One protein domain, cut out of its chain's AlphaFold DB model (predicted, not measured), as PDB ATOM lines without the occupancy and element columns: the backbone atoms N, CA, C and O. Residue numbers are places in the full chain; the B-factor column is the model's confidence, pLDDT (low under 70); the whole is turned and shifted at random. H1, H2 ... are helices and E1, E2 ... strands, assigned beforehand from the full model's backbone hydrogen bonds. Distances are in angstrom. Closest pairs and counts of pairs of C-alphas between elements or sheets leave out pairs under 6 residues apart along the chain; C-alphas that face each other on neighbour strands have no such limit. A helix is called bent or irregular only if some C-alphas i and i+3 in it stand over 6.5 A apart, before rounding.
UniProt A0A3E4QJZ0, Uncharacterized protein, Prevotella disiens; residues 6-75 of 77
ATOM      1  N   VAL A   6      36.932  46.353 -38.834       95.81
ATOM      2  CA  VAL A   6      36.782  46.919 -37.491       95.81
ATOM      3  C   VAL A   6      35.376  47.495 -37.392       95.81
ATOM      4  O   VAL A   6      35.086  48.519 -38.003       95.81
ATOM      5  N   ASP A   7      34.502  46.856 -36.627       96.12
ATOM      6  CA  ASP A   7      33.123  47.312 -36.453       96.12
ATOM      7  C   ASP A   7      32.847  47.650 -34.990       96.12
ATOM      8  O   ASP A   7      33.256  46.934 -34.077       96.12
ATOM      9  N   VAL A   8      32.141  48.755 -34.770       96.50
ATOM     10  CA  VAL A   8      31.703  49.231 -33.460       96.50
ATOM     11  C   VAL A   8      30.195  49.050 -33.357       96.50
ATOM     12  O   VAL A   8      29.417  49.754 -34.000       96.50
ATOM     13  N   PHE A   9      29.771  48.130 -32.504       95.56
ATOM     14  CA  PHE A   9      28.373  47.835 -32.240       95.56
ATOM     15  C   PHE A   9      27.905  48.527 -30.967       95.56
ATOM     16  O   PHE A   9      28.541  48.429 -29.916       95.56
ATOM     17  N   LYS A  10      26.746  49.179 -31.047       95.44
ATOM     18  CA  LYS A  10      25.983  49.596 -29.870       95.44
ATOM     19  C   LYS A  10      25.130  48.419 -29.398       95.44
ATOM     20  O   LYS A  10      24.453  47.779 -30.199       95.44
ATOM     21  N   ARG A  11      25.153  48.143 -28.100       93.56
ATOM     22  CA  ARG A  11      24.336  47.134 -27.427       93.56
ATOM     23  C   ARG A  11      23.633  47.791 -26.244       93.56
ATOM     24  O   ARG A  11      24.203  48.625 -25.548       93.56
ATOM     25  N   THR A  12      22.396  47.404 -26.005       92.44
ATOM     26  CA  THR A  12      21.650  47.786 -24.806       92.44
ATOM     27  C   THR A  12      21.669  46.613 -23.844       92.44
ATOM     28  O   THR A  12      21.326  45.492 -24.210       92.44
ATOM     29  N   LYS A  13      22.103  46.863 -22.610       90.75
ATOM     30  CA  LYS A  13      22.057  45.885 -21.525       90.75
ATOM     31  C   LYS A  13      21.136  46.413 -20.438       90.75
ATOM     32  O   LYS A  13      21.265  47.560 -20.027       90.75
ATOM     33  N   TYR A  14      20.224  45.575 -19.969       90.06
ATOM     34  CA  TYR A  14      19.381  45.896 -18.825       90.06
ATOM     35  C   TYR A  14      20.029  45.387 -17.532       90.06
ATOM     36  O   TYR A  14      20.385  44.211 -17.450       90.06
ATOM     37  N   SER A  15      20.226  46.275 -16.553       79.75
ATOM     38  CA  SER A  15      20.669  45.927 -15.195       79.75
ATOM     39  C   SER A  15      20.538  47.134 -14.261       79.75
ATOM     40  O   SER A  15      21.306  48.085 -14.407       79.75
ATOM     41  N   PRO A  16      19.710  47.097 -13.204       88.38
ATOM     42  CA  PRO A  16      18.249  47.373 -13.170       88.38
ATOM     43  C   PRO A  16      17.716  48.560 -14.018       88.38
ATOM     44  O   PRO A  16      16.514  48.817 -14.030       88.38
ATOM     45  N   ILE A  17      18.581  49.292 -14.725       90.38
ATOM     46  CA  ILE A  17      18.238  50.359 -15.681       90.38
ATOM     47  C   ILE A  17      18.834  49.983 -17.050       90.38
ATOM     48  O   ILE A  17      19.801  49.218 -17.121       90.38
ATOM     49  N   TYR A  18      18.262  50.487 -18.146       92.12
ATOM     50  CA  TYR A  18      18.853  50.333 -19.477       92.12
ATOM     51  C   TYR A  18      20.179  51.094 -19.577       92.12
ATOM     52  O   TYR A  18      20.232  52.306 -19.387       92.12
ATOM     53  N   GLN A  19      21.246  50.373 -19.906       91.62
ATOM     54  CA  GLN A  19      22.582  50.915 -20.110       91.62
ATOM     55  C   GLN A  19      23.023  50.699 -21.555       91.62
ATOM     56  O   GLN A  19      22.852  49.619 -22.130       91.62
ATOM     57  N   GLU A  20      23.630  51.729 -22.136       93.62
ATOM     58  CA  GLU A  20      24.279  51.633 -23.438       93.62
ATOM     59  C   GLU A  20      25.716  51.147 -23.260       93.62
ATOM     60  O   GLU A  20      26.546  51.822 -22.649       93.62
ATOM     61  N   ILE A  21      26.020  49.987 -23.830       95.38
ATOM     62  CA  ILE A  21      27.371  49.442 -23.887       95.38
ATOM     63  C   ILE A  21      27.781  49.261 -25.342       95.38
ATOM     64  O   ILE A  21      26.960  49.082 -26.238       95.38
ATOM     65  N   TYR A  22      29.076  49.311 -25.587       96.62
ATOM     66  CA  TYR A  22      29.641  49.187 -26.915       96.62
ATOM     67  C   TYR A  22      30.550  47.967 -26.989       96.62
ATOM     68  O   TYR A  22      31.215  47.596 -26.016       96.62
ATOM     69  N   GLN A  23      30.565  47.353 -28.163       96.19
ATOM     70  CA  GLN A  23      31.437  46.247 -28.517       96.19
ATOM     71  C   GLN A  23      32.205  46.611 -29.779       96.19
ATOM     72  O   GLN A  23      31.624  47.151 -30.714       96.19
ATOM     73  N   VAL A  24      33.500  46.318 -29.803       96.88
ATOM     74  CA  VAL A  24      34.321  46.440 -31.005       96.88
ATOM     75  C   VAL A  24      34.749  45.052 -31.441       96.88
ATOM     76  O   VAL A  24      35.398  44.345 -30.669       96.88
ATOM     77  N   ASP A  25      34.410  44.693 -32.672       96.12
ATOM     78  CA  ASP A  25      34.863  43.462 -33.304       96.12
ATOM     79  C   ASP A  25      35.951  43.786 -34.318       96.12
ATOM     80  O   ASP A  25      35.796  44.671 -35.164       96.12
ATOM     81  N   THR A  26      37.068  43.074 -34.221       95.12
ATOM     82  CA  THR A  26      38.199  43.206 -35.131       95.12
ATOM     83  C   THR A  26      38.459  41.869 -35.808       95.12
ATOM     84  O   THR A  26      38.549  40.814 -35.176       95.12
ATOM     85  N   MET A  27      38.539  41.901 -37.133       94.81
ATOM     86  CA  MET A  27      38.738  40.727 -37.968       94.81
ATOM     87  C   MET A  27      39.908  40.981 -38.909       94.81
ATOM     88  O   MET A  27      40.001  42.032 -39.542       94.81
ATOM     89  N   ARG A  28      40.807  40.003 -39.026       93.06
ATOM     90  CA  ARG A  28      41.956  40.045 -39.943       93.06
ATOM     91  C   ARG A  28      41.954  38.781 -40.807       93.06
ATOM     92  O   ARG A  28      41.459  37.752 -40.346       93.06
ATOM     93  N   PRO A  29      42.460  38.826 -42.052       90.50
ATOM     94  CA  PRO A  29      42.588  37.623 -42.868       90.50
ATOM     95  C   PRO A  29      43.398  36.549 -42.131       90.50
ATOM     96  O   PRO A  29      44.409  36.859 -41.503       90.50
ATOM     97  N   ASN A  30      42.941  35.297 -42.190       89.69
ATOM     98  CA  ASN A  30      43.607  34.134 -41.587       89.69
ATOM     99  C   ASN A  30      43.840  34.233 -40.064       89.69
ATOM    100  O   ASN A  30      44.721  33.568 -39.526       89.69
ATOM    101  N   ARG A  31      43.066  35.064 -39.352       90.12
ATOM    102  CA  ARG A  31      43.095  35.160 -37.887       90.12
ATOM    103  C   ARG A  31      41.674  35.066 -37.324       90.12
ATOM    104  O   ARG A  31      40.733  35.495 -37.994       90.12
ATOM    105  N   PRO A  32      41.504  34.535 -36.101       92.31
ATOM    106  CA  PRO A  32      40.204  34.524 -35.447       92.31
ATOM    107  C   PRO A  32      39.715  35.951 -35.175       92.31
ATOM    108  O   PRO A  32      40.513  36.874 -34.978       92.31
ATOM    109  N   ILE A  33      38.393  36.111 -35.144       93.94
ATOM    110  CA  ILE A  33      37.747  37.364 -34.747       93.94
ATOM    111  C   ILE A  33      38.100  37.657 -33.288       93.94
ATOM    112  O   ILE A  33      38.087  36.765 -32.438       93.94
ATOM    113  N   ARG A  34      38.414  38.919 -32.998       95.31
ATOM    114  CA  ARG A  34      38.583  39.421 -31.636       95.31
ATOM    115  C   ARG A  34      37.448  40.373 -31.313       95.31
ATOM    116  O   ARG A  34      37.261  41.366 -32.006       95.31
ATOM    117  N   SER A  35      36.742  40.093 -30.229       95.00
ATOM    118  CA  SER A  35      35.623  40.906 -29.763       95.00
ATOM    119  C   SER A  35      35.949  41.510 -28.410       95.00
ATOM    120  O   SER A  35      36.313  40.797 -27.473       95.00
ATOM    121  N   LYS A  36      35.813  42.830 -28.289       95.00
ATOM    122  CA  LYS A  36      35.952  43.544 -27.019       95.00
ATOM    123  C   LYS A  36      34.646  44.245 -26.682       95.00
ATOM    124  O   LYS A  36      34.308  45.251 -27.296       95.00
ATOM    125  N   ALA A  37      33.912  43.691 -25.723       92.94
ATOM    126  CA  ALA A  37      32.601  44.174 -25.301       92.94
ATOM    127  C   ALA A  37      32.667  45.037 -24.029       92.94
ATOM    128  O   ALA A  37      33.741  45.261 -23.466       92.94
ATOM    129  N   SER A  38      31.497  45.493 -23.574       92.31
ATOM    130  CA  SER A  38      31.304  46.211 -22.304       92.31
ATOM    131  C   SER A  38      32.100  47.515 -22.191       92.31
ATOM    132  O   SER A  38      32.584  47.865 -21.117       92.31
ATOM    133  N   MET A  39      32.252  48.240 -23.300       94.62
ATOM    134  CA  MET A  39      32.947  49.529 -23.337       94.62
ATOM    135  C   MET A  39      31.951  50.693 -23.334       94.62
ATOM    136  O   MET A  39      30.842  50.571 -23.854       94.62
ATOM    137  N   THR A  40      32.355  51.860 -22.832       95.38
ATOM    138  CA  THR A  40      31.623  53.105 -23.128       95.38
ATOM    139  C   THR A  40      31.849  53.523 -24.585       95.38
ATOM    140  O   THR A  40      32.817  53.100 -25.222       95.38
ATOM    141  N   LYS A  41      31.007  54.418 -25.120       94.25
ATOM    142  CA  LYS A  41      31.162  54.951 -26.488       94.25
ATOM    143  C   LYS A  41      32.569  55.504 -26.744       94.25
ATOM    144  O   LYS A  41      33.184  55.224 -27.771       94.25
ATOM    145  N   GLN A  42      33.097  56.280 -25.794       95.38
ATOM    146  CA  GLN A  42      34.416  56.900 -25.912       95.38
ATOM    147  C   GLN A  42      35.536  55.854 -25.895       95.38
ATOM    148  O   GLN A  42      36.464  55.933 -26.704       95.38
ATOM    149  N   GLN A  43      35.429  54.852 -25.019       96.25
ATOM    150  CA  GLN A  43      36.391  53.757 -24.933       96.25
ATOM    151  C   GLN A  43      36.389  52.896 -26.203       96.25
ATOM    152  O   GLN A  43      37.463  52.592 -26.725       96.25
ATOM    153  N   ALA A  44      35.211  52.564 -26.740       96.25
ATOM    154  CA  ALA A  44      35.074  51.818 -27.989       96.25
ATOM    155  C   ALA A  44      35.688  52.579 -29.173       96.25
ATOM    156  O   ALA A  44      36.515  52.032 -29.898       96.25
ATOM    157  N   ASN A  45      35.390  53.876 -29.309       94.81
ATOM    158  CA  ASN A  45      35.970  54.718 -30.359       94.81
ATOM    159  C   ASN A  45      37.495  54.871 -30.225       94.81
ATOM    160  O   ASN A  45      38.215  54.922 -31.222       94.81
ATOM    161  N   ALA A  46      38.017  54.974 -29.000       95.44
ATOM    162  CA  ALA A  46      39.457  55.009 -28.763       95.44
ATOM    163  C   ALA A  46      40.122  53.671 -29.124       95.44
ATOM    164  O   ALA A  46      41.193  53.666 -29.729       95.44
ATOM    165  N   TYR A  47      39.484  52.548 -28.790       95.75
ATOM    166  CA  TYR A  47      39.969  51.215 -29.135       95.75
ATOM    167  C   TYR A  47      39.960  50.976 -30.646       95.75
ATOM    168  O   TYR A  47      40.984  50.583 -31.197       95.75
ATOM    169  N   ALA A  48      38.866  51.316 -31.331       94.88
ATOM    170  CA  ALA A  48      38.767  51.213 -32.783       94.88
ATOM    171  C   ALA A  48      39.860  52.033 -33.491       94.88
ATOM    172  O   ALA A  48      40.556  51.513 -34.357       94.88
ATOM    173  N   ARG A  49      40.103  53.281 -33.061       93.69
ATOM    174  CA  ARG A  49      41.200  54.107 -33.603       93.69
ATOM    175  C   ARG A  49      42.583  53.491 -33.383       93.69
ATOM    176  O   ARG A  49      43.432  53.577 -34.268       93.69
ATOM    177  N   ARG A  50      42.821  52.867 -32.224       94.25
ATOM    178  CA  ARG A  50      44.073  52.136 -31.967       94.25
ATOM    179  C   ARG A  50      44.213  50.936 -32.899       94.25
ATOM    180  O   ARG A  50      45.296  50.737 -33.436       94.25
ATOM    181  N   GLU A  51      43.134  50.193 -33.135       94.50
ATOM    182  CA  GLU A  51      43.150  49.059 -34.059       94.50
ATOM    183  C   GLU A  51      43.460  49.498 -35.494       94.50
ATOM    184  O   GLU A  51      44.326  48.910 -36.134       94.50
ATOM    185  N   LEU A  52      42.848  50.586 -35.972       93.75
ATOM    186  CA  LEU A  52      43.163  51.164 -37.285       93.75
ATOM    187  C   LEU A  52      44.651  51.537 -37.401       93.75
ATOM    188  O   LEU A  52      45.293  51.240 -38.407       93.75
ATOM    189  N   ALA A  53      45.229  52.129 -36.350       93.38
ATOM    190  CA  ALA A  53      46.654  52.446 -36.315       93.38
ATOM    191  C   ALA A  53      47.544  51.190 -36.315       93.38
ATOM    192  O   ALA A  53      48.606  51.197 -36.937       93.38
ATOM    193  N   PHE A  54      47.128  50.107 -35.648       93.12
ATOM    194  CA  PHE A  54      47.837  48.829 -35.713       93.12
ATOM    195  C   PHE A  54      47.763  48.209 -37.104       93.12
ATOM    196  O   PHE A  54      48.795  47.786 -37.609       93.12
ATOM    197  N   LEU A  55      46.599  48.222 -37.753       93.00
ATOM    198  CA  LEU A  55      46.446  47.713 -39.119       93.00
ATOM    199  C   LEU A  55      47.328  48.481 -40.110       93.00
ATOM    200  O   LEU A  55      47.977  47.867 -40.954       93.00
ATOM    201  N   LYS A  56      47.431  49.808 -39.956       92.31
ATOM    202  CA  LYS A  56      48.360  50.629 -40.746       92.31
ATOM    203  C   LYS A  56      49.818  50.205 -40.532       92.31
ATOM    204  O   LYS A  56      50.567  50.088 -41.493       92.31
ATOM    205  N   LYS A  57      50.217  49.931 -39.284       92.44
ATOM    206  CA  LYS A  57      51.564  49.423 -38.959       92.44
ATOM    207  C   LYS A  57      51.814  47.995 -39.453       92.44
ATOM    208  O   LYS A  57      52.948  47.674 -39.772       92.44
ATOM    209  N   GLU A  58      50.782  47.155 -39.517       91.44
ATOM    210  CA  GLU A  58      50.856  45.800 -40.088       91.44
ATOM    211  C   GLU A  58      50.967  45.807 -41.626       91.44
ATOM    212  O   GLU A  58      51.195  44.753 -42.212       91.44
ATOM    213  N   GLY A  59      50.832  46.969 -42.281       92.31
ATOM    214  CA  GLY A  59      50.985  47.124 -43.732       92.31
ATOM    215  C   GLY A  59      49.683  47.032 -44.528       92.31
ATOM    216  O   GLY A  59      49.721  46.927 -45.751       92.31
ATOM    217  N   TYR A  60      48.518  47.074 -43.874       92.38
ATOM    218  CA  TYR A  60      47.247  47.122 -44.594       92.38
ATOM    219  C   TYR A  60      46.988  48.521 -45.162       92.38
ATOM    220  O   TYR A  60      47.024  49.516 -44.440       92.38
ATOM    221  N   GLU A  61      46.641  48.587 -46.447       92.81
ATOM    222  CA  GLU A  61      46.255  49.838 -47.114       92.81
ATOM    223  C   GLU A  61      44.778  50.179 -46.911       92.81
ATOM    224  O   GLU A  61      44.406  51.344 -46.817       92.81
ATOM    225  N   LYS A  62      43.912  49.163 -46.851       94.12
ATOM    226  CA  LYS A  62      42.457  49.329 -46.787       94.12
ATOM    227  C   LYS A  62      41.868  48.502 -45.660       94.12
ATOM    228  O   LYS A  62      42.320  47.391 -45.385       94.12
ATOM    229  N   VAL A  63      40.821  49.033 -45.048       94.44
ATOM    230  CA  VAL A  63      40.081  48.401 -43.955       94.44
ATOM    231  C   VAL A  63      38.594  48.668 -44.131       94.44
ATOM    232  O   VAL A  63      38.201  49.720 -44.626       94.44
ATOM    233  N   VAL A  64      37.755  47.724 -43.721       94.94
ATOM    234  CA  VAL A  64      36.318  47.967 -43.581       94.94
ATOM    235  C   VAL A  64      36.060  48.462 -42.162       94.94
ATOM    236  O   VAL A  64      36.253  47.714 -41.210       94.94
ATOM    237  N   TYR A  65      35.652  49.716 -42.008       93.94
ATOM    238  CA  TYR A  65      35.302  50.321 -40.728       93.94
ATOM    239  C   TYR A  65      33.810  50.642 -40.680       93.94
ATOM    240  O   TYR A  65      33.328  51.411 -41.511       93.94
ATOM    241  N   ASN A  66      33.076  50.065 -39.724       92.81
ATOM    242  CA  ASN A  66      31.619  50.222 -39.599       92.81
ATOM    243  C   ASN A  66      30.888  50.019 -40.939       92.81
ATOM    244  O   ASN A  66      30.082  50.844 -41.364       92.81
ATOM    245  N   SER A  67      31.197  48.918 -41.625       88.44
ATOM    246  CA  SER A  67      30.687  48.587 -42.972       88.44
ATOM    247  C   SER A  67      31.081  49.535 -44.120       88.44
ATOM    248  O   SER A  67      30.632  49.323 -45.244       88.44
ATOM    249  N   MET A  68      31.953  50.525 -43.902       92.62
ATOM    250  CA  MET A  68      32.491  51.396 -44.957       92.62
ATOM    251  C   MET A  68      33.949  51.058 -45.261       92.62
ATOM    252  O   MET A  68      34.748  50.847 -44.353       92.62
ATOM    253  N   MET A  69      34.330  51.020 -46.539       93.12
ATOM    254  CA  MET A  69      35.733  50.835 -46.914       93.12
ATOM    255  C   MET A  69      36.500  52.149 -46.748       93.12
ATOM    256  O   MET A  69      36.138  53.161 -47.343       93.12
ATOM    257  N   ILE A  70      37.572  52.116 -45.960       92.75
ATOM    258  CA  ILE A  70      38.439  53.261 -45.682       92.75
ATOM    259  C   ILE A  70      39.859  52.943 -46.138       92.75
ATOM    260  O   ILE A  70      40.353  51.823 -45.986       92.75
ATOM    261  N   ASP A  71      40.508  53.962 -46.686       92.62
ATOM    262  CA  ASP A  71      41.925  53.959 -47.017       92.62
ATOM    263  C   ASP A  71      42.751  54.419 -45.801       92.62
ATOM    264  O   ASP A  71      42.620  55.552 -45.327       92.62
ATOM    265  N   LEU A  72      43.593  53.526 -45.278       90.50
ATOM    266  CA  LEU A  72      44.460  53.770 -44.124       90.50
ATOM    267  C   LEU A  72      45.632  54.705 -44.457       90.50
ATOM    268  O   LEU A  72      46.206  55.305 -43.540       90.50
ATOM    269  N   SER A  73      45.976  54.879 -45.739       84.31
ATOM    270  CA  SER A  73      47.011  55.832 -46.162       84.31
ATOM    271  C   SER A  73      46.591  57.272 -45.848       84.31
ATOM    272  O   SER A  73      47.367  58.031 -45.267       84.31
ATOM    273  N   LYS A  74      45.318  57.591 -46.110       81.25
ATOM    274  CA  LYS A  74      44.681  58.892 -45.844       81.25
ATOM    275  C   LYS A  74      44.360  59.114 -44.370       81.25
ATOM    276  O   LYS A  74      44.097  60.240 -43.955       81.25
ATOM    277  N   PHE A  75      44.376  58.050 -43.570       70.44
ATOM    278  CA  PHE A  75      44.150  58.126 -42.135       70.44
ATOM    279  C   PHE A  75      45.418  58.659 -41.449       70.44
ATOM    280  O   PHE A  75      46.350  57.909 -41.132       70.44
TER     281      PHE A  75
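This is residues 6 to 75 of the 77 residues of an uncharacterized protein of Prevotella disiens (UniProt A0A3E4QJZ0). A long, twisted antiparallel sheet of three strands, E1, E2 and E3, has one long helix, H1, over one face and running along its strands, and a small hairpin, E4 and E5, sits by the first residue of E1. The E1 and E2 hairpin makes much of the longest axis, its turn at Pro 16 lying at one end and the turn after H1, at Gly 59, at the other. The printed part has 70 residues, with five named strands and one named helix in the order E1, E2, E3, H1, E4, E5, and its class is mixed, helices and strands. The larger sheet has the order E1, E2, E3. The whole is elongated, spanning 45 by 25 by 18 A, and only just loose, close to compact, with a radius of gyration of the C-alphas of 13.4 A.

Find C-alpha 6 at (36.782, 46.919, -37.491); from there E1, residues 6 to 15, runs 27.5 A. E2, residues 17 to 27, comes back over 31.8 A from C-alpha 17 at (18.238, 50.359, -15.681). Then read E3, residues 34 to 39, 14.2 A long, and H1, residues 41 to 57, 24.5 A long and not bent. E4, residues 62 to 65, spans 9.4 A, and E5, residues 68 to 71, spans 10.0 A and ends at C-alpha 71, at (41.925, 53.959, -47.017).

Begin with the sheet, a meander, each strand the antiparallel neighbour of the one before. In the hairpin E1 and E2, at 156 degrees between directions, look for N 9 and O 23, 2.8 A apart and within hydrogen-bond range. In the hairpin E2 and E3, at 158 degrees, N 24 and O 36 are within range at 2.8 A. E1 and E3 are the edge strands. H1 is on this sheet, making two layers, a helix on one face of a sheet, at a height over the sheet of 9.1 A. It lies over E2 and runs along the strands, at 2 degrees to E2 on the local plane. The closest C-alphas of E2 and H1 are those of Tyr 22 and Lys 41, 6.0 A apart. In H1 every O i to N i+4 pair is within hydrogen-bond range. Next find the closest C-alphas of E1 and E4, those of Val 6 and Tyr 65, 4.9 A apart. The hairpin E4 and E5 is antiparallel at 146 degrees, with N 65 and O 68 within range at 2.8 A. H1 and E5 are apart.

The two C-alphas farthest apart, those of Pro 16 and Gly 59, are 44.8 A apart. The printed part has no cut. The link from E2 to E3, with 6 residues between them, is short, and the other links between named elements are tight. The mean pLDDT of the printed part is 92.7, and no printed residue is under 70.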